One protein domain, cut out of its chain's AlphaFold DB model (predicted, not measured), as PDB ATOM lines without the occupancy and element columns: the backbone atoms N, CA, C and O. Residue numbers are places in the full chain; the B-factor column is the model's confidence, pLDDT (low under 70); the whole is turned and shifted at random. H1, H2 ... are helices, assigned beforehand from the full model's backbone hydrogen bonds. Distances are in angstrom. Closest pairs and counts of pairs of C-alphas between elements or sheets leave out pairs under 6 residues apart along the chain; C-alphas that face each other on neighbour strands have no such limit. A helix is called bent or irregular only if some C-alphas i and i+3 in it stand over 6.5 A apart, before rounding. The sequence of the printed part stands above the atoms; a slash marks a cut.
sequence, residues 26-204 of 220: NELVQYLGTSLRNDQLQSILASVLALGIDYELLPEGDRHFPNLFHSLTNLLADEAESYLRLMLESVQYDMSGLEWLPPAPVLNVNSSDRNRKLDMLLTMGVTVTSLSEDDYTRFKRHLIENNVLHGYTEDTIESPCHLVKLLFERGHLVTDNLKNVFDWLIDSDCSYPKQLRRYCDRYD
ATOM      1  N   ASN A  26     222.773 242.904 153.948       91.69
ATOM      2  CA  ASN A  26     222.837 241.466 154.200       91.69
ATOM      3  C   ASN A  26     224.278 240.951 154.084       91.69
ATOM      4  O   ASN A  26     224.731 240.202 154.947       91.69
ATOM      5  N   GLU A  27     225.018 241.392 153.063       92.75
ATOM      6  CA  GLU A  27     226.445 241.081 152.911       92.75
ATOM      7  C   GLU A  27     227.272 241.630 154.074       92.75
ATOM      8  O   GLU A  27     228.104 240.910 154.628       92.75
ATOM      9  N   LEU A  28     227.016 242.880 154.479       94.00
ATOM     10  CA  LEU A  28     227.708 243.509 155.602       94.00
ATOM     11  C   LEU A  28     227.500 242.712 156.887       94.00
ATOM     12  O   LEU A  28     228.458 242.403 157.584       94.00
ATOM     13  N   VAL A  29     226.261 242.351 157.199       93.25
ATOM     14  CA  VAL A  29     225.914 241.651 158.438       93.25
ATOM     15  C   VAL A  29     226.562 240.267 158.502       93.25
ATOM     16  O   VAL A  29     227.109 239.897 159.542       93.25
ATOM     17  N   GLN A  30     226.575 239.526 157.388       91.50
ATOM     18  CA  GLN A  30     227.284 238.244 157.301       91.50
ATOM     19  C   GLN A  30     228.795 238.421 157.489       91.50
ATOM     20  O   GLN A  30     229.425 237.674 158.239       91.50
ATOM     21  N   TYR A  31     229.372 239.453 156.871       91.75
ATOM     22  CA  TYR A  31     230.785 239.782 157.030       91.75
ATOM     23  C   TYR A  31     231.138 240.162 158.478       91.75
ATOM     24  O   TYR A  31     232.124 239.670 159.029       91.75
ATOM     25  N   LEU A  32     230.321 240.991 159.134       91.94
ATOM     26  CA  LEU A  32     230.501 241.398 160.533       91.94
ATOM     27  C   LEU A  32     230.466 240.209 161.496       91.94
ATOM     28  O   LEU A  32     231.215 240.202 162.470       91.94
ATOM     29  N   GLY A  33     229.689 239.168 161.183       87.00
ATOM     30  CA  GLY A  33     229.658 237.925 161.956       87.00
ATOM     31  C   GLY A  33     231.003 237.207 162.086       87.00
ATOM     32  O   GLY A  33     231.156 236.387 162.986       87.00
ATOM     33  N   THR A  34     231.979 237.525 161.230       87.50
ATOM     34  CA  THR A  34     233.323 236.921 161.261       87.50
ATOM     35  C   THR A  34     234.460 237.933 161.390       87.50
ATOM     36  O   THR A  34     235.573 237.548 161.740       87.50
ATOM     37  N   SER A  35     234.208 239.216 161.116       90.88
ATOM     38  CA  SER A  35     235.235 240.267 161.111       90.88
ATOM     39  C   SER A  35     235.279 241.106 162.385       90.88
ATOM     40  O   SER A  35     236.314 241.714 162.667       90.88
ATOM     41  N   LEU A  36     234.196 241.140 163.170       91.94
ATOM     42  CA  LEU A  36     234.200 241.823 164.459       91.94
ATOM     43  C   LEU A  36     235.177 241.140 165.411       91.94
ATOM     44  O   LEU A  36     235.124 239.930 165.640       91.94
ATOM     45  N   ARG A  37     236.051 241.941 166.017       93.75
ATOM     46  CA  ARG A  37     236.875 241.461 167.123       93.75
ATOM     47  C   ARG A  37     235.992 241.152 168.335       93.75
ATOM     48  O   ARG A  37     234.914 241.727 168.499       93.75
ATOM     49  N   ASN A  38     236.470 240.278 169.218       91.19
ATOM     50  CA  ASN A  38     235.698 239.859 170.388       91.19
ATOM     51  C   ASN A  38     235.331 241.036 171.320       91.19
ATOM     52  O   ASN A  38     234.202 241.106 171.785       91.19
ATOM     53  N   ASP A  39     236.234 241.999 171.541       93.81
ATOM     54  CA  ASP A  39     235.974 243.228 172.317       93.81
ATOM     55  C   ASP A  39     234.824 244.063 171.727       93.81
ATOM     56  O   ASP A  39     233.935 244.534 172.444       93.81
ATOM     57  N   GLN A  40     234.806 244.198 170.401       94.56
ATOM     58  CA  GLN A  40     233.766 244.926 169.677       94.56
ATOM     59  C   GLN A  40     232.421 244.207 169.780       94.56
ATOM     60  O   GLN A  40     231.416 244.832 170.118       94.56
ATOM     61  N   LEU A  41     232.408 242.891 169.551       92.44
ATOM     62  CA  LEU A  41     231.201 242.077 169.667       92.44
ATOM     63  C   LEU A  41     230.611 242.150 171.083       92.44
ATOM     64  O   LEU A  41     229.426 242.432 171.226       92.44
ATOM     65  N   GLN A  42     231.432 241.973 172.123       92.00
ATOM     66  CA  GLN A  42     230.998 242.066 173.524       92.00
ATOM     67  C   GLN A  42     230.402 243.443 173.852       92.00
ATOM     68  O   GLN A  42     229.378 243.532 174.526       92.00
ATOM     69  N   SER A  43     230.992 244.521 173.331       94.00
ATOM     70  CA  SER A  43     230.467 245.879 173.519       94.00
ATOM     71  C   SER A  43     229.104 246.080 172.848       94.00
ATOM     72  O   SER A  43     228.208 246.693 173.431       94.00
ATOM     73  N   ILE A  44     228.926 245.546 171.636       93.75
ATOM     74  CA  ILE A  44     227.647 245.618 170.922       93.75
ATOM     75  C   ILE A  44     226.584 244.790 171.648       93.75
ATOM     76  O   ILE A  44     225.483 245.293 171.879       93.75
ATOM     77  N   LEU A  45     226.919 243.570 172.076       90.69
ATOM     78  CA  LEU A  45     226.021 242.700 172.840       90.69
ATOM     79  C   LEU A  45     225.550 243.358 174.146       90.69
ATOM     80  O   LEU A  45     224.377 243.253 174.498       90.69
ATOM     81  N   ALA A  46     226.415 244.121 174.819       90.88
ATOM     82  CA  ALA A  46     226.018 244.853 176.019       90.88
ATOM     83  C   ALA A  46     224.975 245.938 175.701       90.88
ATOM     84  O   ALA A  46     224.046 246.165 176.472       90.88
ATOM     85  N   SER A  47     225.100 246.597 174.545       91.12
ATOM     86  CA  SER A  47     224.215 247.700 174.157       91.12
ATOM     87  C   SER A  47     222.800 247.263 173.775       91.12
ATOM     88  O   SER A  47     221.842 247.992 174.038       91.12
ATOM     89  N   VAL A  48     222.637 246.066 173.200       88.19
ATOM     90  CA  VAL A  48     221.325 245.580 172.737       88.19
ATOM     91  C   VAL A  48     220.379 245.213 173.884       88.19
ATOM     92  O   VAL A  48     219.167 245.165 173.676       88.19
ATOM     93  N   LEU A  49     220.890 245.098 175.116       84.88
ATOM     94  CA  LEU A  49     220.070 245.035 176.331       84.88
ATOM     95  C   LEU A  49     219.163 246.266 176.477       84.88
ATOM     96  O   LEU A  49     218.017 246.139 176.905       84.88
ATOM     97  N   ALA A  50     219.613 247.454 176.049       82.94
ATOM     98  CA  ALA A  50     218.779 248.662 176.049       82.94
ATOM     99  C   ALA A  50     217.556 248.549 175.124       82.94
ATOM    100  O   ALA A  50     216.600 249.313 175.267       82.94
ATOM    101  N   LEU A  51     217.595 247.608 174.179       84.00
ATOM    102  CA  LEU A  51     216.531 247.318 173.224       84.00
ATOM    103  C   LEU A  51     215.667 246.126 173.663       84.00
ATOM    104  O   LEU A  51     214.787 245.708 172.918       84.00
ATOM    105  N   GLY A  52     215.898 245.590 174.866       83.25
ATOM    106  CA  GLY A  52     215.172 244.441 175.402       83.25
ATOM    107  C   GLY A  52     215.659 243.090 174.878       83.25
ATOM    108  O   GLY A  52     214.977 242.090 175.085       83.25
ATOM    109  N   ILE A  53     216.816 243.042 174.207       83.94
ATOM    110  CA  ILE A  53     217.436 241.785 173.783       83.94
ATOM    111  C   ILE A  53     218.415 241.339 174.868       83.94
ATOM    112  O   ILE A  53     219.504 241.895 174.997       83.94
ATOM    113  N   ASP A  54     218.035 240.309 175.620       82.00
ATOM    114  CA  ASP A  54     218.953 239.598 176.507       82.00
ATOM    115  C   ASP A  54     219.666 238.484 175.732       82.00
ATOM    116  O   ASP A  54     219.116 237.405 175.502       82.00
ATOM    117  N   TYR A  55     220.898 238.764 175.304       76.00
ATOM    118  CA  TYR A  55     221.688 237.852 174.477       76.00
ATOM    119  C   TYR A  55     222.036 236.530 175.184       76.00
ATOM    120  O   TYR A  55     222.320 235.537 174.516       76.00
ATOM    121  N   GLU A  56     222.004 236.480 176.519       72.75
ATOM    122  CA  GLU A  56     222.272 235.248 177.271       72.75
ATOM    123  C   GLU A  56     221.089 234.282 177.209       72.75
ATOM    124  O   GLU A  56     221.281 233.065 177.238       72.75
ATOM    125  N   LEU A  57     219.875 234.815 177.049       76.25
ATOM    126  CA  LEU A  57     218.666 234.022 176.830       76.25
ATOM    127  C   LEU A  57     218.526 233.559 175.377       76.25
ATOM    128  O   LEU A  57     217.679 232.711 175.090       76.25
ATOM    129  N   LEU A  58     219.345 234.088 174.460       70.69
ATOM    130  CA  LEU A  58     219.371 233.601 173.090       70.69
ATOM    131  C   LEU A  58     219.994 232.195 173.049       70.69
ATOM    132  O   LEU A  58     221.035 231.965 173.686       70.69
ATOM    133  N   PRO A  59     219.396 231.264 172.280       72.44
ATOM    134  CA  PRO A  59     220.022 229.990 171.951       72.44
ATOM    135  C   PRO A  59     221.458 230.198 171.464       72.44
ATOM    136  O   PRO A  59     221.752 231.193 170.809       72.44
ATOM    137  N   GLU A  60     222.362 229.261 171.744       68.56
ATOM    138  CA  GLU A  60     223.788 229.414 171.412       68.56
ATOM    139  C   GLU A  60     224.027 229.719 169.919       68.56
ATOM    140  O   GLU A  60     224.828 230.591 169.590       68.56
ATOM    141  N   GLY A  61     223.248 229.102 169.021       62.78
ATOM    142  CA  GLY A  61     223.276 229.390 167.579       62.78
ATOM    143  C   GLY A  61     222.741 230.774 167.183       62.78
ATOM    144  O   GLY A  61     223.024 231.252 166.089       62.78
ATOM    145  N   ASP A  62     222.019 231.457 168.068       65.31
ATOM    146  CA  ASP A  62     221.474 232.804 167.858       65.31
ATOM    147  C   ASP A  62     222.365 233.901 168.452       65.31
ATOM    148  O   ASP A  62     222.144 235.085 168.203       65.31
ATOM    149  N   ARG A  63     223.440 233.520 169.157       67.06
ATOM    150  CA  ARG A  63     224.468 234.447 169.667       67.06
ATOM    151  C   ARG A  63     225.443 234.920 168.579       67.06
ATOM    152  O   ARG A  63     226.410 235.622 168.870       67.06
ATOM    153  N   HIS A  64     225.192 234.565 167.319       79.00
ATOM    154  CA  HIS A  64     225.911 235.085 166.160       79.00
ATOM    155  C   HIS A  64     225.372 236.459 165.739       79.00
ATOM    156  O   HIS A  64     224.163 236.687 165.692       79.00
ATOM    157  N   PHE A  65     226.278 237.367 165.359       85.62
ATOM    158  CA  PHE A  65     225.934 238.744 164.986       85.62
ATOM    159  C   PHE A  65     224.814 238.864 163.929       85.62
ATOM    160  O   PHE A  65     223.949 239.724 164.099       85.62
ATOM    161  N   PRO A  66     224.741 238.015 162.880       88.00
ATOM    162  CA  PRO A  66     223.638 238.079 161.923       88.00
ATOM    163  C   PRO A  66     222.254 237.861 162.533       88.00
ATOM    164  O   PRO A  66     221.307 238.559 162.172       88.00
ATOM    165  N   ASN A  67     222.145 236.937 163.487       85.44
ATOM    166  CA  ASN A  67     220.882 236.627 164.150       85.44
ATOM    167  C   ASN A  67     220.483 237.766 165.091       85.44
ATOM    168  O   ASN A  67     219.330 238.198 165.081       85.44
ATOM    169  N   LEU A  68     221.461 238.349 165.792       85.56
ATOM    170  CA  LEU A  68     221.251 239.569 166.564       85.56
ATOM    171  C   LEU A  68     220.732 240.714 165.686       85.56
ATOM    172  O   LEU A  68     219.752 241.369 166.039       85.56
ATOM    173  N   PHE A  69     221.365 240.959 164.537       89.50
ATOM    174  CA  PHE A  69     220.937 242.029 163.643       89.50
ATOM    175  C   PHE A  69     219.535 241.780 163.084       89.50
ATOM    176  O   PHE A  69     218.736 242.711 163.001       89.50
ATOM    177  N   HIS A  70     219.177 240.529 162.792       88.56
ATOM    178  CA  HIS A  70     217.806 240.188 162.427       88.56
ATOM    179  C   HIS A  70     216.803 240.579 163.532       88.56
ATOM    180  O   HIS A  70     215.796 241.236 163.254       88.56
ATOM    181  N   SER A  71     217.099 240.283 164.802       87.38
ATOM    182  CA  SER A  71     216.275 240.749 165.928       87.38
ATOM    183  C   SER A  71     216.184 242.277 165.995       87.38
ATOM    184  O   SER A  71     215.101 242.815 166.225       87.38
ATOM    185  N   LEU A  72     217.287 242.987 165.732       87.25
ATOM    186  CA  LEU A  72     217.300 244.452 165.674       87.25
ATOM    187  C   LEU A  72     216.404 244.993 164.557       87.25
ATOM    188  O   LEU A  72     215.656 245.934 164.805       87.25
ATOM    189  N   THR A  73     216.413 244.386 163.366       89.62
ATOM    190  CA  THR A  73     215.535 244.810 162.261       89.62
ATOM    191  C   THR A  73     214.055 244.681 162.608       89.62
ATOM    192  O   THR A  73     213.269 245.565 162.279       89.62
ATOM    193  N   ASN A  74     213.673 243.646 163.360       87.75
ATOM    194  CA  ASN A  74     212.290 243.471 163.807       87.75
ATOM    195  C   ASN A  74     211.867 244.514 164.859       87.75
ATOM    196  O   ASN A  74     210.698 244.889 164.909       87.75
ATOM    197  N   LEU A  75     212.796 244.979 165.700       87.56
ATOM    198  CA  LEU A  75     212.514 245.935 166.781       87.56
ATOM    199  C   LEU A  75     212.598 247.399 166.342       87.56
ATOM    200  O   LEU A  75     211.839 248.236 166.826       87.56
ATOM    201  N   LEU A  76     213.561 247.712 165.480       88.81
ATOM    202  CA  LEU A  76     213.899 249.075 165.069       88.81
ATOM    203  C   LEU A  76     213.364 249.427 163.680       88.81
ATOM    204  O   LEU A  76     213.436 250.589 163.296       88.81
ATOM    205  N   ALA A  77     212.829 248.447 162.944       90.00
ATOM    206  CA  ALA A  77     212.315 248.618 161.592       90.00
ATOM    207  C   ALA A  77     213.326 249.350 160.684       90.00
ATOM    208  O   ALA A  77     214.454 248.886 160.505       90.00
ATOM    209  N   ASP A  78     212.932 250.492 160.131       89.19
ATOM    210  CA  ASP A  78     213.718 251.332 159.229       89.19
ATOM    211  C   ASP A  78     214.913 252.025 159.901       89.19
ATOM    212  O   ASP A  78     215.822 252.484 159.213       89.19
ATOM    213  N   GLU A  79     214.980 252.055 161.235       92.06
ATOM    214  CA  GLU A  79     216.116 252.642 161.947       92.06
ATOM    215  C   GLU A  79     217.306 251.676 162.097       92.06
ATOM    216  O   GLU A  79     218.407 252.116 162.436       92.06
ATOM    217  N   ALA A  80     217.122 250.370 161.872       92.81
ATOM    218  CA  ALA A  80     218.096 249.339 162.251       92.81
ATOM    219  C   ALA A  80     219.507 249.571 161.682       92.81
ATOM    220  O   ALA A  80     220.499 249.392 162.391       92.81
ATOM    221  N   GLU A  81     219.611 250.027 160.433       95.19
ATOM    222  CA  GLU A  81     220.896 250.327 159.790       95.19
ATOM    223  C   GLU A  81     221.604 251.537 160.419       95.19
ATOM    224  O   GLU A  81     222.821 251.518 160.611       95.19
ATOM    225  N   SER A  82     220.851 252.566 160.817       94.94
ATOM    226  CA  SER A  82     221.394 253.747 161.502       94.94
ATOM    227  C   SER A  82     221.935 253.381 162.888       94.94
ATOM    228  O   SER A  82     222.975 253.891 163.310       94.94
ATOM    229  N   TYR A  83     221.270 252.463 163.598       94.19
ATOM    230  CA  TYR A  83     221.779 251.934 164.869       94.19
ATOM    231  C   TYR A  83     222.976 251.010 164.678       94.19
ATOM    232  O   TYR A  83     223.906 251.075 165.481       94.19
ATOM    233  N   LEU A  84     223.006 250.201 163.616       95.25
ATOM    234  CA  LEU A  84     224.199 249.431 163.273       95.25
ATOM    235  C   LEU A  84     225.391 250.361 163.055       95.25
ATOM    236  O   LEU A  84     226.452 250.134 163.631       95.25
ATOM    237  N   ARG A  85     225.207 251.446 162.293       95.88
ATOM    238  CA  ARG A  85     226.253 252.451 162.097       95.88
ATOM    239  C   ARG A  85     226.736 253.034 163.425       95.88
ATOM    240  O   ARG A  85     227.940 253.064 163.658       95.88
ATOM    241  N   LEU A  86     225.821 253.427 164.316       95.00
ATOM    242  CA  LEU A  86     226.171 253.913 165.654       95.00
ATOM    243  C   LEU A  86     227.003 252.893 166.446       95.00
ATOM    244  O   LEU A  86     228.013 253.254 167.055       95.00
ATOM    245  N   MET A  87     226.576 251.628 166.451       95.19
ATOM    246  CA  MET A  87     227.261 250.541 167.150       95.19
ATOM    247  C   MET A  87     228.690 250.366 166.628       95.19
ATOM    248  O   MET A  87     229.630 250.360 167.421       95.19
ATOM    249  N   LEU A  88     228.857 250.303 165.303       95.75
ATOM    250  CA  LEU A  88     230.154 250.150 164.640       95.75
ATOM    251  C   LEU A  88     231.089 251.341 164.895       95.75
ATOM    252  O   LEU A  88     232.245 251.150 165.278       95.75
ATOM    253  N   GLU A  89     230.593 252.573 164.752       94.56
ATOM    254  CA  GLU A  89     231.379 253.785 165.010       94.56
ATOM    255  C   GLU A  89     231.844 253.857 166.476       94.56
ATOM    256  O   GLU A  89     232.991 254.214 166.761       94.56
ATOM    257  N   SER A  90     230.986 253.457 167.419       92.81
ATOM    258  CA  SER A  90     231.296 253.503 168.855       92.81
ATOM    259  C   SER A  90     232.380 252.508 169.263       92.81
ATOM    260  O   SER A  90     233.246 252.840 170.079       92.81
ATOM    261  N   VAL A  91     232.383 251.316 168.657       93.44
ATOM    262  CA  VAL A  91     233.427 250.295 168.856       93.44
ATOM    263  C   VAL A  91     234.658 250.513 167.963       93.44
ATOM    264  O   VAL A  91     235.520 249.636 167.864       93.44
ATOM    265  N   GLN A  92     234.760 251.690 167.328       93.06
ATOM    266  CA  GLN A  92     235.870 252.090 166.455       93.06
ATOM    267  C   GLN A  92     236.128 251.080 165.328       93.06
ATOM    268  O   GLN A  92     237.276 250.768 165.004       93.06
ATOM    269  N   TYR A  93     235.058 250.521 164.767       94.25
ATOM    270  CA  TYR A  93     235.148 249.701 163.570       94.25
ATOM    271  C   TYR A  93     235.588 250.561 162.373       94.25
ATOM    272  O   TYR A  93     235.243 251.742 162.289       94.25
ATOM    273  N   ASP A  94     236.374 249.986 161.458       93.06
ATOM    274  CA  ASP A  94     236.807 250.690 160.247       93.06
ATOM    275  C   ASP A  94     235.615 250.866 159.300       93.06
ATOM    276  O   ASP A  94     235.143 249.915 158.682       93.06
ATOM    277  N   MET A  95     235.124 252.100 159.204       93.19
ATOM    278  CA  MET A  95     233.957 252.443 158.391       93.19
ATOM    279  C   MET A  95     234.291 252.659 156.908       93.19
ATOM    280  O   MET A  95     233.396 253.008 156.139       93.19
ATOM    281  N   SER A  96     235.550 252.472 156.497       91.69
ATOM    282  CA  SER A  96     235.971 252.635 155.102       91.69
ATOM    283  C   SER A  96     235.162 251.723 154.175       91.69
ATOM    284  O   SER A  96     235.200 250.499 154.308       91.69
ATOM    285  N   GLY A  97     234.456 252.302 153.203       89.25
ATOM    286  CA  GLY A  97     233.610 251.549 152.270       89.25
ATOM    287  C   GLY A  97     232.187 251.271 152.764       89.25
ATOM    288  O   GLY A  97     231.439 250.582 152.068       89.25
ATOM    289  N   LEU A  98     231.807 251.786 153.938       93.75
ATOM    290  CA  LEU A  98     230.455 251.699 154.506       93.75
ATOM    291  C   LEU A  98     229.737 253.057 154.506       93.75
ATOM    292  O   LEU A  98     228.783 253.268 155.255       93.75
ATOM    293  N   GLU A  99     230.173 254.002 153.670       92.50
ATOM    294  CA  GLU A  99     229.615 255.358 153.609       92.50
ATOM    295  C   GLU A  99     228.148 255.377 153.157       92.50
ATOM    296  O   GLU A  99     227.443 256.355 153.403       92.50
ATOM    297  N   TRP A 100     227.694 254.293 152.521       93.69
ATOM    298  CA  TRP A 100     226.316 254.086 152.085       93.69
ATOM    299  C   TRP A 100     225.341 253.811 153.239       93.69
ATOM    300  O   TRP A 100     224.138 253.978 153.037       93.69
ATOM    301  N   LEU A 101     225.820 253.427 154.432       94.75
ATOM    302  CA  LEU A 101     224.952 253.271 155.603       94.75
ATOM    303  C   LEU A 101     224.319 254.618 155.974       94.75
ATOM    304  O   LEU A 101     225.022 255.640 155.984       94.75
ATOM    305  N   PRO A 102     223.031 254.649 156.356       95.56
ATOM    306  CA  PRO A 102     222.394 255.877 156.800       95.56
ATOM    307  C   PRO A 102     223.129 256.458 158.019       95.56
ATOM    308  O   PRO A 102     223.721 255.704 158.795       95.56
ATOM    309  N   PRO A 103     223.138 257.792 158.198       95.31
ATOM    310  CA  PRO A 103     223.808 258.426 159.328       95.31
ATOM    311  C   PRO A 103     223.341 257.862 160.672       95.31
ATOM    312  O   PRO A 103     222.155 257.597 160.865       95.31
ATOM    313  N   ALA A 104     224.272 257.735 161.620       94.75
ATOM    314  CA  ALA A 104     223.938 257.347 162.982       94.75
ATOM    315  C   ALA A 104     222.938 258.347 163.602       94.75
ATOM    316  O   ALA A 104     223.006 259.549 163.310       94.75
ATOM    317  N   PRO A 105     222.015 257.891 164.471       92.50
ATOM    318  CA  PRO A 105     221.127 258.790 165.193       92.50
ATOM    319  C   PRO A 105     221.933 259.800 166.018       92.50
ATOM    320  O   PRO A 105     222.953 259.471 166.624       92.50
ATOM    321  N   VAL A 106     221.450 261.041 166.072       92.94
ATOM    322  CA  VAL A 106     222.099 262.101 166.849       92.94
ATOM    323  C   VAL A 106     221.887 261.849 168.342       92.94
ATOM    324  O   VAL A 106     220.753 261.762 168.822       92.94
ATOM    325  N   LEU A 107     222.994 261.767 169.078       93.50
ATOM    326  CA  LEU A 107     223.017 261.534 170.519       93.50
ATOM    327  C   LEU A 107     223.340 262.829 171.270       93.50
ATOM    328  O   LEU A 107     224.419 263.393 171.096       93.50
ATOM    329  N   ASN A 108     222.389 263.312 172.071       93.25
ATOM    330  CA  ASN A 108     222.515 264.507 172.905       93.25
ATOM    331  C   ASN A 108     221.501 264.506 174.067       93.25
ATOM    332  O   ASN A 108     220.685 263.596 174.193       93.25
ATOM    333  N   VAL A 109     221.498 265.557 174.889       90.12
ATOM    334  CA  VAL A 109     220.572 265.740 176.030       90.12
ATOM    335  C   VAL A 109     219.078 265.548 175.713       90.12
ATOM    336  O   VAL A 109     218.320 265.174 176.600       90.12
ATOM    337  N   ASN A 110     218.650 265.759 174.464       92.44
ATOM    338  CA  ASN A 110     217.260 265.603 174.015       92.44
ATOM    339  C   ASN A 110     216.971 264.227 173.391       92.44
ATOM    340  O   ASN A 110     215.870 263.997 172.887       92.44
ATOM    341  N   SER A 111     217.947 263.318 173.360       92.38
ATOM    342  CA  SER A 111     217.742 261.959 172.866       92.38
ATOM    343  C   SER A 111     216.723 261.208 173.721       92.38
ATOM    344  O   SER A 111     216.652 261.385 174.936       92.38
ATOM    345  N   SER A 112     215.967 260.313 173.081       92.19
ATOM    346  CA  SER A 112     215.018 259.438 173.774       92.19
ATOM    347  C   SER A 112     215.711 258.568 174.830       92.19
ATOM    348  O   SER A 112     216.885 258.214 174.687       92.19
ATOM    349  N   ASP A 113     214.970 258.149 175.857       90.94
ATOM    350  CA  ASP A 113     215.490 257.268 176.913       90.94
ATOM    351  C   ASP A 113     216.110 255.983 176.359       90.94
ATOM    352  O   ASP A 113     217.136 255.523 176.858       90.94
ATOM    353  N   ARG A 114     215.518 255.423 175.297       91.12
ATOM    354  CA  ARG A 114     216.055 254.262 174.576       91.12
ATOM    355  C   ARG A 114     217.463 254.545 174.053       91.12
ATOM    356  O   ARG A 114     218.374 253.763 174.303       91.12
ATOM    357  N   ASN A 115     217.649 255.673 173.373       91.88
ATOM    358  CA  ASN A 115     218.929 256.043 172.766       91.88
ATOM    359  C   ASN A 115     219.977 256.351 173.834       91.88
ATOM    360  O   ASN A 115     221.125 255.949 173.694       91.88
ATOM    361  N   ARG A 116     219.567 257.008 174.924       93.19
ATOM    362  CA  ARG A 116     220.434 257.278 176.077       93.19
ATOM    363  C   ARG A 116     220.902 255.988 176.747       93.19
ATOM    364  O   ARG A 116     222.086 255.844 177.023       93.19
ATOM    365  N   LYS A 117     219.993 255.033 176.977       94.25
ATOM    366  CA  LYS A 117     220.336 253.717 177.540       94.25
ATOM    367  C   LYS A 117     221.263 252.939 176.616       94.25
ATOM    368  O   LYS A 117     222.248 252.387 177.088       94.25
ATOM    369  N   LEU A 118     220.973 252.929 175.317       94.12
ATOM    370  CA  LEU A 118     221.809 252.253 174.331       94.12
ATOM    371  C   LEU A 118     223.226 252.832 174.319       94.12
ATOM    372  O   LEU A 118     224.181 252.072 174.428       94.12
ATOM    373  N   ASP A 119     223.366 254.158 174.257       94.62
ATOM    374  CA  ASP A 119     224.678 254.807 174.261       94.62
ATOM    375  C   ASP A 119     225.427 254.601 175.586       94.62
ATOM    376  O   ASP A 119     226.634 254.366 175.587       94.62
ATOM    377  N   MET A 120     224.722 254.616 176.720       95.75
ATOM    378  CA  MET A 120     225.304 254.332 178.035       95.75
ATOM    379  C   MET A 120     225.865 252.908 178.099       95.75
ATOM    380  O   MET A 120     227.009 252.716 178.510       95.75
ATOM    381  N   LEU A 121     225.082 251.911 177.681       96.12
ATOM    382  CA  LEU A 121     225.504 250.509 177.702       96.12
ATOM    383  C   LEU A 121     226.615 250.230 176.694       96.12
ATOM    384  O   LEU A 121     227.552 249.506 177.014       96.12
ATOM    385  N   LEU A 122     226.563 250.850 175.516       95.44
ATOM    386  CA  LEU A 122     227.624 250.765 174.519       95.44
ATOM    387  C   LEU A 122     228.917 251.415 175.023       95.44
ATOM    388  O   LEU A 122     229.992 250.829 174.916       95.44
ATOM    389  N   THR A 123     228.813 252.593 175.643       95.44
ATOM    390  CA  THR A 123     229.940 253.285 176.280       95.44
ATOM    391  C   THR A 123     230.542 252.431 177.391       95.44
ATOM    392  O   THR A 123     231.765 252.305 177.464       95.44
ATOM    393  N   MET A 124     229.713 251.814 178.236       95.94
ATOM    394  CA  MET A 124     230.187 250.943 179.309       95.94
ATOM    395  C   MET A 124     230.815 249.653 178.759       95.94
ATOM    396  O   MET A 124     231.880 249.254 179.221       95.94
ATOM    397  N   GLY A 125     230.226 249.051 177.726       95.25
ATOM    398  CA  GLY A 125     230.786 247.895 177.024       95.25
ATOM    399  C   GLY A 125     232.178 248.187 176.469       95.25
ATOM    400  O   GLY A 125     233.130 247.472 176.782       95.25
ATOM    401  N   VAL A 126     232.331 249.296 175.738       95.38
ATOM    402  CA  VAL A 126     233.640 249.732 175.221       95.38
ATOM    403  C   VAL A 126     234.606 250.048 176.361       95.38
ATOM    404  O   VAL A 126     235.790 249.744 176.268       95.38
ATOM    405  N   THR A 127     234.112 250.627 177.456       94.44
ATOM    406  CA  THR A 127     234.942 250.948 178.620       94.44
ATOM    407  C   THR A 127     235.573 249.690 179.198       94.44
ATOM    408  O   THR A 127     236.795 249.593 179.261       94.44
ATOM    409  N   VAL A 128     234.744 248.711 179.560       94.94
ATOM    410  CA  VAL A 128     235.183 247.471 180.204       94.94
ATOM    411  C   VAL A 128     236.055 246.637 179.268       94.94
ATOM    412  O   VAL A 128     237.074 246.109 179.701       94.94
ATOM    413  N   THR A 129     235.699 246.543 177.986       94.62
ATOM    414  CA  THR A 129     236.465 245.757 177.001       94.62
ATOM    415  C   THR A 129     237.786 246.406 176.589       94.62
ATOM    416  O   THR A 129     238.656 245.717 176.063       94.62
ATOM    417  N   SER A 130     237.960 247.709 176.832       93.62
ATOM    418  CA  SER A 130     239.221 248.416 176.580       93.62
ATOM    419  C   SER A 130     240.242 248.309 177.716       93.62
ATOM    420  O   SER A 130     241.397 248.695 177.526       93.62
ATOM    421  N   LEU A 131     239.832 247.817 178.889       93.25
ATOM    422  CA  LEU A 131     240.746 247.558 179.996       93.25
ATOM    423  C   LEU A 131     241.712 246.428 179.621       93.25
ATOM    424  O   LEU A 131     241.345 245.482 178.923       93.25
ATOM    425  N   SER A 132     242.950 246.513 180.112       93.25
ATOM    426  CA  SER A 132     243.856 245.362 180.069       93.25
ATOM    427  C   SER A 132     243.269 244.205 180.890       93.25
ATOM    428  O   SER A 132     242.405 244.419 181.738       93.25
ATOM    429  N   GLU A 133     243.737 242.978 180.675       93.62
ATOM    430  CA  GLU A 133     243.257 241.819 181.442       93.62
ATOM    431  C   GLU A 133     243.469 241.997 182.959       93.62
ATOM    432  O   GLU A 133     242.568 241.721 183.760       93.62
ATOM    433  N   ASP A 134     244.619 242.556 183.349       94.88
ATOM    434  CA  ASP A 134     244.935 242.882 184.741       94.88
ATOM    435  C   ASP A 134     244.017 243.984 185.290       94.88
ATOM    436  O   ASP A 134     243.520 243.875 186.413       94.88
ATOM    437  N   ASP A 135     243.776 245.046 184.513       95.38
ATOM    438  CA  ASP A 135     242.899 246.156 184.904       95.38
ATOM    439  C   ASP A 135     241.446 245.682 185.035       95.38
ATOM    440  O   ASP A 135     240.786 245.976 186.030       95.38
ATOM    441  N   TYR A 136     240.961 244.887 184.079       95.44
ATOM    442  CA  TYR A 136     239.636 244.276 184.120       95.44
ATOM    443  C   TYR A 136     239.470 243.387 185.355       95.44
ATOM    444  O   TYR A 136     238.446 243.460 186.035       95.44
ATOM    445  N   THR A 137     240.486 242.590 185.691       95.44
ATOM    446  CA  THR A 137     240.471 241.740 186.887       95.44
ATOM    447  C   THR A 137     240.393 242.574 188.165       95.44
ATOM    448  O   THR A 137     239.560 242.285 189.027       95.44
ATOM    449  N   ARG A 138     241.194 243.644 188.286       95.88
ATOM    450  CA  ARG A 138     241.122 244.559 189.441       95.88
ATOM    451  C   ARG A 138     239.769 245.256 189.531       95.88
ATOM    452  O   ARG A 138     239.177 245.274 190.605       95.88
ATOM    453  N   PHE A 139     239.258 245.757 188.408       96.19
ATOM    454  CA  PHE A 139     237.951 246.405 188.327       96.19
ATOM    455  C   PHE A 139     236.820 245.463 188.752       96.19
ATOM    456  O   PHE A 139     236.011 245.795 189.617       96.19
ATOM    457  N   LYS A 140     236.798 244.243 188.208       96.19
ATOM    458  CA  LYS A 140     235.831 243.199 188.564       96.19
ATOM    459  C   LYS A 140     235.882 242.871 190.059       96.19
ATOM    460  O   LYS A 140     234.840 242.851 190.714       96.19
ATOM    461  N   ARG A 141     237.081 242.650 190.607       96.00
ATOM    462  CA  ARG A 141     237.286 242.368 192.035       96.00
ATOM    463  C   ARG A 141     236.788 243.509 192.913       96.00
ATOM    464  O   ARG A 141     236.034 243.262 193.850       96.00
ATOM    465  N   HIS A 142     237.133 244.748 192.570       96.56
ATOM    466  CA  HIS A 142     236.694 245.933 193.300       96.56
ATOM    467  C   HIS A 142     235.162 246.010 193.397       96.56
ATOM    468  O   HIS A 142     234.628 246.243 194.482       96.56
ATOM    469  N   LEU A 143     234.441 245.763 192.297       96.88
ATOM    470  CA  LEU A 143     232.972 245.772 192.287       96.88
ATOM    471  C   LEU A 143     232.360 244.699 193.203       96.88
ATOM    472  O   LEU A 143     231.308 244.924 193.809       96.88
ATOM    473  N   ILE A 144     233.003 243.537 193.318       96.06
ATOM    474  CA  ILE A 144     232.567 242.449 194.204       96.06
ATOM    475  C   ILE A 144     232.853 242.805 195.667       96.06
ATOM    476  O   ILE A 144     231.943 242.780 196.497       96.06
ATOM    477  N   GLU A 145     234.093 243.183 195.983       95.50
ATOM    478  CA  GLU A 145     234.546 243.480 197.349       95.50
ATOM    479  C   GLU A 145     233.805 244.675 197.968       95.50
ATOM    480  O   GLU A 145     233.531 244.684 199.168       95.50
ATOM    481  N   ASN A 146     233.394 245.646 197.146       94.56
ATOM    482  CA  ASN A 146     232.616 246.811 197.576       94.56
ATOM    483  C   ASN A 146     231.093 246.593 197.522       94.56
ATOM    484  O   ASN A 146     230.325 247.551 197.604       94.56
ATOM    485  N   ASN A 147     230.632 245.341 197.415       92.31
ATOM    486  CA  ASN A 147     229.215 244.953 197.401       92.31
ATOM    487  C   ASN A 147     228.360 245.565 196.270       92.31
ATOM    488  O   ASN A 147     227.134 245.459 196.324       92.31
ATOM    489  N   VAL A 148     228.958 246.124 195.211       94.31
ATOM    490  CA  VAL A 148     228.211 246.529 194.001       94.31
ATOM    491  C   VAL A 148     227.593 245.280 193.360       94.31
ATOM    492  O   VAL A 148     226.398 245.206 193.069       94.31
ATOM    493  N   LEU A 149     228.382 244.212 193.257       93.69
ATOM    494  CA  LEU A 149     227.942 242.915 192.744       93.69
ATOM    495  C   LEU A 149     227.729 241.888 193.866       93.69
ATOM    496  O   LEU A 149     228.127 240.735 193.750       93.69
ATOM    497  N   HIS A 150     227.060 242.290 194.956       90.81
ATOM    498  CA  HIS A 150     226.691 241.405 196.071       90.81
ATOM    499  C   HIS A 150     226.152 240.033 195.617       90.81
ATOM    500  O   HIS A 150     225.162 239.980 194.888       90.81
ATOM    501  N   GLY A 151     226.763 238.935 196.065       89.12
ATOM    502  CA  GLY A 151     226.353 237.565 195.721       89.12
ATOM    503  C   GLY A 151     226.976 236.993 194.442       89.12
ATOM    504  O   GLY A 151     226.761 235.817 194.160       89.12
ATOM    505  N   TYR A 152     227.763 237.777 193.702       92.75
ATOM    506  CA  TYR A 152     228.607 237.285 192.611       92.75
ATOM    507  C   TYR A 152     230.044 237.071 193.093       92.75
ATOM    508  O   TYR A 152     230.502 237.707 194.042       92.75
ATOM    509  N   THR A 153     230.757 236.172 192.422       92.00
ATOM    510  CA  THR A 153     232.196 235.959 192.590       92.00
ATOM    511  C   THR A 153     232.908 236.269 191.277       92.00
ATOM    512  O   THR A 153     232.272 236.464 190.240       92.00
ATOM    513  N   GLU A 154     234.241 236.329 191.296       88.81
ATOM    514  CA  GLU A 154     235.007 236.596 190.074       88.81
ATOM    515  C   GLU A 154     234.755 235.544 188.982       88.81
ATOM    516  O   GLU A 154     234.778 235.900 187.803       88.81
ATOM    517  N   ASP A 155     234.482 234.296 189.377       90.81
ATOM    518  CA  ASP A 155     234.265 233.156 188.478       90.81
ATOM    519  C   ASP A 155     232.836 233.086 187.922       90.81
ATOM    520  O   ASP A 155     232.612 232.452 186.895       90.81
ATOM    521  N   THR A 156     231.856 233.724 188.575       92.94
ATOM    522  CA  THR A 156     230.469 233.749 188.077       92.94
ATOM    523  C   THR A 156     230.219 234.861 187.062       92.94
ATOM    524  O   THR A 156     229.161 234.894 186.440       92.94
ATOM    525  N   ILE A 157     231.176 235.773 186.876       93.25
ATOM    526  CA  ILE A 157     231.119 236.831 185.863       93.25
ATOM    527  C   ILE A 157     231.860 236.344 184.618       93.25
ATOM    528  O   ILE A 157     233.084 236.423 184.516       93.25
ATOM    529  N   GLU A 158     231.080 235.839 183.672       91.25
ATOM    530  CA  GLU A 158     231.556 235.087 182.504       91.25
ATOM    531  C   GLU A 158     232.248 235.946 181.435       91.25
ATOM    532  O   GLU A 158     233.103 235.457 180.698       91.25
ATOM    533  N   SER A 159     231.876 237.224 181.306       91.44
ATOM    534  CA  SER A 159     232.367 238.093 180.231       91.44
ATOM    535  C   SER A 159     232.234 239.586 180.568       91.44
ATOM    536  O   SER A 159     231.459 239.950 181.460       91.44
ATOM    537  N   PRO A 160     232.935 240.481 179.842       93.31
ATOM    538  CA  PRO A 160     232.717 241.925 179.934       93.31
ATOM    539  C   PRO A 160     231.262 242.333 179.694       93.31
ATOM    540  O   PRO A 160     230.738 243.198 180.391       93.31
ATOM    541  N   CYS A 161     230.589 241.699 178.732       92.62
ATOM    542  CA  CYS A 161     229.189 241.977 178.442       92.62
ATOM    543  C   CYS A 161     228.276 241.565 179.609       92.62
ATOM    544  O   CYS A 161     227.414 242.346 180.020       92.62
ATOM    545  N   HIS A 162     228.529 240.398 180.208       92.94
ATOM    546  CA  HIS A 162     227.815 239.932 181.397       92.94
ATOM    547  C   HIS A 162     228.032 240.899 182.571       92.94
ATOM    548  O   HIS A 162     227.074 241.290 183.232       92.94
ATOM    549  N   LEU A 163     229.256 241.399 182.782       95.56
ATOM    550  CA  LEU A 163     229.517 242.418 183.804       95.56
ATOM    551  C   LEU A 163     228.647 243.673 183.609       95.56
ATOM    552  O   LEU A 163     228.033 244.157 184.562       95.56
ATOM    553  N   VAL A 164     228.574 244.200 182.382       95.56
ATOM    554  CA  VAL A 164     227.756 245.385 182.074       95.56
ATOM    555  C   VAL A 164     226.270 245.112 182.298       95.56
ATOM    556  O   VAL A 164     225.583 245.958 182.877       95.56
ATOM    557  N   LYS A 165     225.786 243.927 181.912       93.94
ATOM    558  CA  LYS A 165     224.414 243.478 182.182       93.94
ATOM    559  C   LYS A 165     224.095 243.523 183.675       93.94
ATOM    560  O   LYS A 165     223.124 244.167 184.066       93.94
ATOM    561  N   LEU A 166     224.941 242.917 184.511       94.69
ATOM    562  CA  LEU A 166     224.735 242.876 185.961       94.69
ATOM    563  C   LEU A 166     224.672 244.274 186.579       94.69
ATOM    564  O   LEU A 166     223.818 244.545 187.426       94.69
ATOM    565  N   LEU A 167     225.554 245.180 186.148       95.50
ATOM    566  CA  LEU A 167     225.544 246.568 186.610       95.50
ATOM    567  C   LEU A 167     224.262 247.298 186.182       95.50
ATOM    568  O   LEU A 167     223.701 248.072 186.960       95.50
ATOM    569  N   PHE A 168     223.774 247.046 184.967       94.06
ATOM    570  CA  PHE A 168     222.536 247.639 184.469       94.06
ATOM    571  C   PHE A 168     221.298 247.133 185.219       94.06
ATOM    572  O   PHE A 168     220.521 247.938 185.727       94.06
ATOM    573  N   GLU A 169     221.131 245.814 185.341       91.88
ATOM    574  CA  GLU A 169     219.964 245.185 185.980       91.88
ATOM    575  C   GLU A 169     219.852 245.524 187.468       91.88
ATOM    576  O   GLU A 169     218.752 245.625 188.011       91.88
ATOM    577  N   ARG A 170     220.988 245.771 188.126       91.19
ATOM    578  CA  ARG A 170     221.043 246.226 189.521       91.19
ATOM    579  C   ARG A 170     220.839 247.729 189.698       91.19
ATOM    580  O   ARG A 170     220.874 248.217 190.824       91.19
ATOM    581  N   GLY A 171     220.619 248.469 188.612       91.25
ATOM    582  CA  GLY A 171     220.382 249.911 188.649       91.25
ATOM    583  C   GLY A 171     221.628 250.734 188.979       91.25
ATOM    584  O   GLY A 171     221.510 251.874 189.420       91.25
ATOM    585  N   HIS A 172     222.822 250.172 188.783       93.75
ATOM    586  CA  HIS A 172     224.084 250.867 189.028       93.75
ATOM    587  C   HIS A 172     224.517 251.759 187.856       93.75
ATOM    588  O   HIS A 172     225.329 252.663 188.051       93.75
ATOM    589  N   LEU A 173     223.964 251.531 186.660       92.94
ATOM    590  CA  LEU A 173     224.182 252.363 185.476       92.94
ATOM    591  C   LEU A 173     222.973 253.276 185.242       92.94
ATOM    592  O   LEU A 173     221.881 252.799 184.925       92.94
ATOM    593  N   VAL A 174     223.178 254.588 185.384       88.62
ATOM    594  CA  VAL A 174     222.141 255.615 185.212       88.62
ATOM    595  C   VAL A 174     222.551 256.580 184.098       88.62
ATOM    596  O   VAL A 174     223.678 257.067 184.056       88.62
ATOM    597  N   THR A 175     221.635 256.863 183.171       87.44
ATOM    598  CA  THR A 175     221.941 257.583 181.922       87.44
ATOM    599  C   THR A 175     222.276 259.065 182.104       87.44
ATOM    600  O   THR A 175     222.827 259.685 181.196       87.44
ATOM    601  N   ASP A 176     221.937 259.678 183.230       83.94
ATOM    602  CA  ASP A 176     222.265 261.071 183.550       83.94
ATOM    603  C   ASP A 176     223.442 261.203 184.527       83.94
ATOM    604  O   ASP A 176     223.855 262.317 184.838       83.94
ATOM    605  N   ASN A 177     224.007 260.087 184.998       83.69
ATOM    606  CA  ASN A 177     225.056 260.115 186.001       83.69
ATOM    607  C   ASN A 177     225.956 258.874 185.933       83.69
ATOM    608  O   ASN A 177     225.586 257.786 186.371       83.69
ATOM    609  N   LEU A 178     227.190 259.076 185.464       87.69
ATOM    610  CA  LEU A 178     228.235 258.048 185.445       87.69
ATOM    611  C   LEU A 178     229.282 258.224 186.550       87.69
ATOM    612  O   LEU A 178     230.324 257.575 186.502       87.69
ATOM    613  N   LYS A 179     229.035 259.070 187.558       87.88
ATOM    614  CA  LYS A 179     230.000 259.338 188.634       87.88
ATOM    615  C   LYS A 179     230.498 258.051 189.292       87.88
ATOM    616  O   LYS A 179     231.702 257.877 189.428       87.88
ATOM    617  N   ASN A 180     229.588 257.128 189.600       91.19
ATOM    618  CA  ASN A 180     229.947 255.844 190.203       91.19
ATOM    619  C   ASN A 180     230.922 255.044 189.324       91.19
ATOM    620  O   ASN A 180     231.849 254.442 189.847       91.19
ATOM    621  N   VAL A 181     230.761 255.081 187.995       93.12
ATOM    622  CA  VAL A 181     231.667 254.395 187.057       93.12
ATOM    623  C   VAL A 181     233.070 254.990 187.125       93.12
ATOM    624  O   VAL A 181     234.050 254.249 187.161       93.12
ATOM    625  N   PHE A 182     233.182 256.321 187.174       91.94
ATOM    626  CA  PHE A 182     234.478 256.973 187.359       91.94
ATOM    627  C   PHE A 182     235.096 256.641 188.717       91.94
ATOM    628  O   PHE A 182     236.291 256.362 188.766       91.94
ATOM    629  N   ASP A 183     234.303 256.648 189.789       91.44
ATOM    630  CA  ASP A 183     234.770 256.315 191.135       91.44
ATOM    631  C   ASP A 183     235.303 254.870 191.177       91.44
ATOM    632  O   ASP A 183     236.440 254.658 191.589       91.44
ATOM    633  N   TRP A 184     234.583 253.889 190.613       94.75
ATOM    634  CA  TRP A 184     235.069 252.504 190.531       94.75
ATOM    635  C   TRP A 184     236.352 252.366 189.712       94.75
ATOM    636  O   TRP A 184     237.239 251.605 190.093       94.75
ATOM    637  N   LEU A 185     236.480 253.084 188.590       93.62
ATOM    638  CA  LEU A 185     237.706 253.058 187.787       93.62
ATOM    639  C   LEU A 185     238.895 253.652 188.556       93.62
ATOM    640  O   LEU A 185     239.981 253.084 188.504       93.62
ATOM    641  N   ILE A 186     238.692 254.745 189.305       91.31
ATOM    642  CA  ILE A 186     239.725 255.334 190.177       91.31
ATOM    643  C   ILE A 186     240.147 254.342 191.243       91.31
ATOM    644  O   ILE A 186     241.336 254.090 191.404       91.31
ATOM    645  N   ASP A 187     239.173 253.814 191.973       92.94
ATOM    646  CA  ASP A 187     239.421 252.998 193.155       92.94
ATOM    647  C   ASP A 187     239.974 251.610 192.791       92.94
ATOM    648  O   ASP A 187     240.504 250.905 193.648       92.94
ATOM    649  N   SER A 188     239.889 251.231 191.511       93.25
ATOM    650  CA  SER A 188     240.499 250.023 190.940       93.25
ATOM    651  C   SER A 188     241.856 250.275 190.268       93.25
ATOM    652  O   SER A 188     242.383 249.379 189.599       93.25
ATOM    653  N   ASP A 189     242.407 251.489 190.379       91.25
ATOM    654  CA  ASP A 189     243.622 251.931 189.682       91.25
ATOM    655  C   ASP A 189     243.564 251.652 188.163       91.25
ATOM    656  O   ASP A 189     244.509 251.138 187.557       91.25
ATOM    657  N   CYS A 190     242.415 251.942 187.548       90.25
ATOM    658  CA  CYS A 190     242.171 251.800 186.115       90.25
ATOM    659  C   CYS A 190     242.180 253.169 185.423       90.25
ATOM    660  O   CYS A 190     241.747 254.187 185.968       90.25
ATOM    661  N   SER A 191     242.653 253.195 184.178       84.44
ATOM    662  CA  SER A 191     242.577 254.399 183.340       84.44
ATOM    663  C   SER A 191     241.150 254.617 182.838       84.44
ATOM    664  O   SER A 191     240.444 253.648 182.567       84.44
ATOM    665  N   TYR A 192     240.728 255.872 182.638       78.31
ATOM    666  CA  TYR A 192     239.430 256.133 182.008       78.31
ATOM    667  C   TYR A 192     239.537 256.081 180.483       78.31
ATOM    668  O   TYR A 192     240.337 256.807 179.884       78.31
ATOM    669  N   PRO A 193     238.686 255.300 179.814       80.81
ATOM    670  CA  PRO A 193     238.596 255.323 178.364       80.81
ATOM    671  C   PRO A 193     238.018 256.654 177.871       80.81
ATOM    672  O   PRO A 193     237.089 257.219 178.456       80.81
ATOM    673  N   LYS A 194     238.525 257.144 176.733       85.00
ATOM    674  CA  LYS A 194     238.058 258.394 176.098       85.00
ATOM    675  C   LYS A 194     236.549 258.393 175.826       85.00
ATOM    676  O   LYS A 194     235.930 259.452 175.766       85.00
ATOM    677  N   GLN A 195     235.962 257.215 175.651       85.94
ATOM    678  CA  GLN A 195     234.546 257.000 175.391       85.94
ATOM    679  C   GLN A 195     233.657 257.482 176.537       85.94
ATOM    680  O   GLN A 195     232.654 258.131 176.251       85.94
ATOM    681  N   LEU A 196     234.050 257.269 177.800       89.94
ATOM    682  CA  LEU A 196     233.305 257.793 178.952       89.94
ATOM    683  C   LEU A 196     233.236 259.316 178.924       89.94
ATOM    684  O   LEU A 196     232.173 259.896 179.120       89.94
ATOM    685  N   ARG A 197     234.355 259.975 178.606       88.69
ATOM    686  CA  ARG A 197     234.377 261.435 178.482       88.69
ATOM    687  C   ARG A 197     233.492 261.919 177.335       88.69
ATOM    688  O   ARG A 197     232.714 262.840 177.523       88.69
ATOM    689  N   ARG A 198     233.550 261.257 176.174       89.94
ATOM    690  CA  ARG A 198     232.676 261.597 175.040       89.94
ATOM    691  C   ARG A 198     231.194 261.428 175.379       89.94
ATOM    692  O   ARG A 198     230.389 262.209 174.889       89.94
ATOM    693  N   TYR A 199     230.831 260.422 176.176       92.44
ATOM    694  CA  TYR A 199     229.463 260.265 176.674       92.44
ATOM    695  C   TYR A 199     229.061 261.456 177.546       92.44
ATOM    696  O   TYR A 199     228.022 262.068 177.307       92.44
ATOM    697  N   CYS A 200     229.914 261.829 178.503       92.06
ATOM    698  CA  CYS A 200     229.695 263.001 179.346       92.06
ATOM    699  C   CYS A 200     229.489 264.279 178.522       92.06
ATOM    700  O   CYS A 200     228.519 264.992 178.757       92.06
ATOM    701  N   ASP A 201     230.322 264.509 177.504       91.75
ATOM    702  CA  ASP A 201     230.207 265.669 176.613       91.75
ATOM    703  C   ASP A 201     228.881 265.675 175.824       91.75
ATOM    704  O   ASP A 201     228.266 266.727 175.655       91.75
ATOM    705  N   ARG A 202     228.410 264.512 175.342       93.00
ATOM    706  CA  ARG A 202     227.139 264.404 174.596       93.00
ATOM    707  C   ARG A 202     225.925 264.765 175.450       93.00
ATOM    708  O   ARG A 202     224.966 265.344 174.937       93.00
ATOM    709  N   TYR A 203     225.953 264.405 176.730       92.81
ATOM    710  CA  TYR A 203     224.809 264.529 177.634       92.81
ATOM    711  C   TYR A 203     224.962 265.616 178.698       92.81
ATOM    712  O   TYR A 203     224.143 265.660 179.613       92.81
ATOM    713  N   ASP A 204     225.967 266.486 178.575       89.69
ATOM    714  CA  ASP A 204     226.255 267.565 179.532       89.69
ATOM    715  C   ASP A 204     226.379 267.055 180.985       89.69
ATOM    716  O   ASP A 204     225.885 267.651 181.941       89.69
TER     717      ASP A 204
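Overview. This is residues 26 to 204 of the 220 residues of an uncharacterized protein of Amphimedon queenslandica (UniProt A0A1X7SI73). Two helices, H2 and H4, lie side by side and run opposite ways in the middle of a rounded helical body, with H6 packed on both and H8 along H4. The bent helix H3, with H1 packed on its first arm, makes one end, and H5 and H7 meet at a steep angle at the other. The printed part has 179 residues, with eight named helices, H1 to H8 in order, and no named strand: all helix. It is compact, with a radius of gyration of the C-alphas of 15.9 A and spans of 45 by 38 by 27 A.

Arrangement. H1, residues 26 to 35, touches H3a, residues 65 to 75; their closest C-alphas, Gly 33 and Phe 65, are 4.9 A apart. H3a is an arm of H3, residues 65 to 90, assigned as one helix by its hydrogen bonds but bent: C-alphas 75 and 78 are 9.4 A apart. The other arm, H3b, residues 78 to 90, is irregular, with C-alphas 78 and 81 7.3 A apart. H2, residues 38 to 51, touches the hub H4, residues 113 to 129, at a shallow tilt of 23 degrees, opposite ways; the closest C-alphas, Ser 43 and Gly 125, are 4.1 A apart. H6, residues 160 to 169, touches H2, closest at C-alphas 161 and 46, 4.9 A. H2, H3b, H4 and H6 form a bundle, a cluster of helices. H8, residues 194 to 203, touches H4, closest at C-alphas 195 and 123, 6.0 A. H5, residues 133 to 145, touches H7, residues 179 to 187, with residues 139 to 143 alone, closest at C-alphas 139 and 185, 6.7 A. Every O i to N i+4 pair is within hydrogen-bond range in H3a, H4, H5, H6, H7 and H8, against 5 of 6 in H1, 7 of 10 in H2 and 8 of 9 in H3b.

Along the chain. H1 begins at C-alpha 26, (222.837, 241.466, 154.200). H2 is 20.8 A long, H3b 20.2 A and H4 23.9 A. H8 ends at C-alpha 203, (224.809, 264.529, 177.634).

Size, cuts and confidence. The C-alphas of Trp 100 and Glu 145 are farthest apart, 47.2 A. The printed part has no cut. The links H2 to H3, H3 to H4 and H5 to H6 are long. Mean pLDDT of the printed part is 90.7; residues 60 to 63 are under 70.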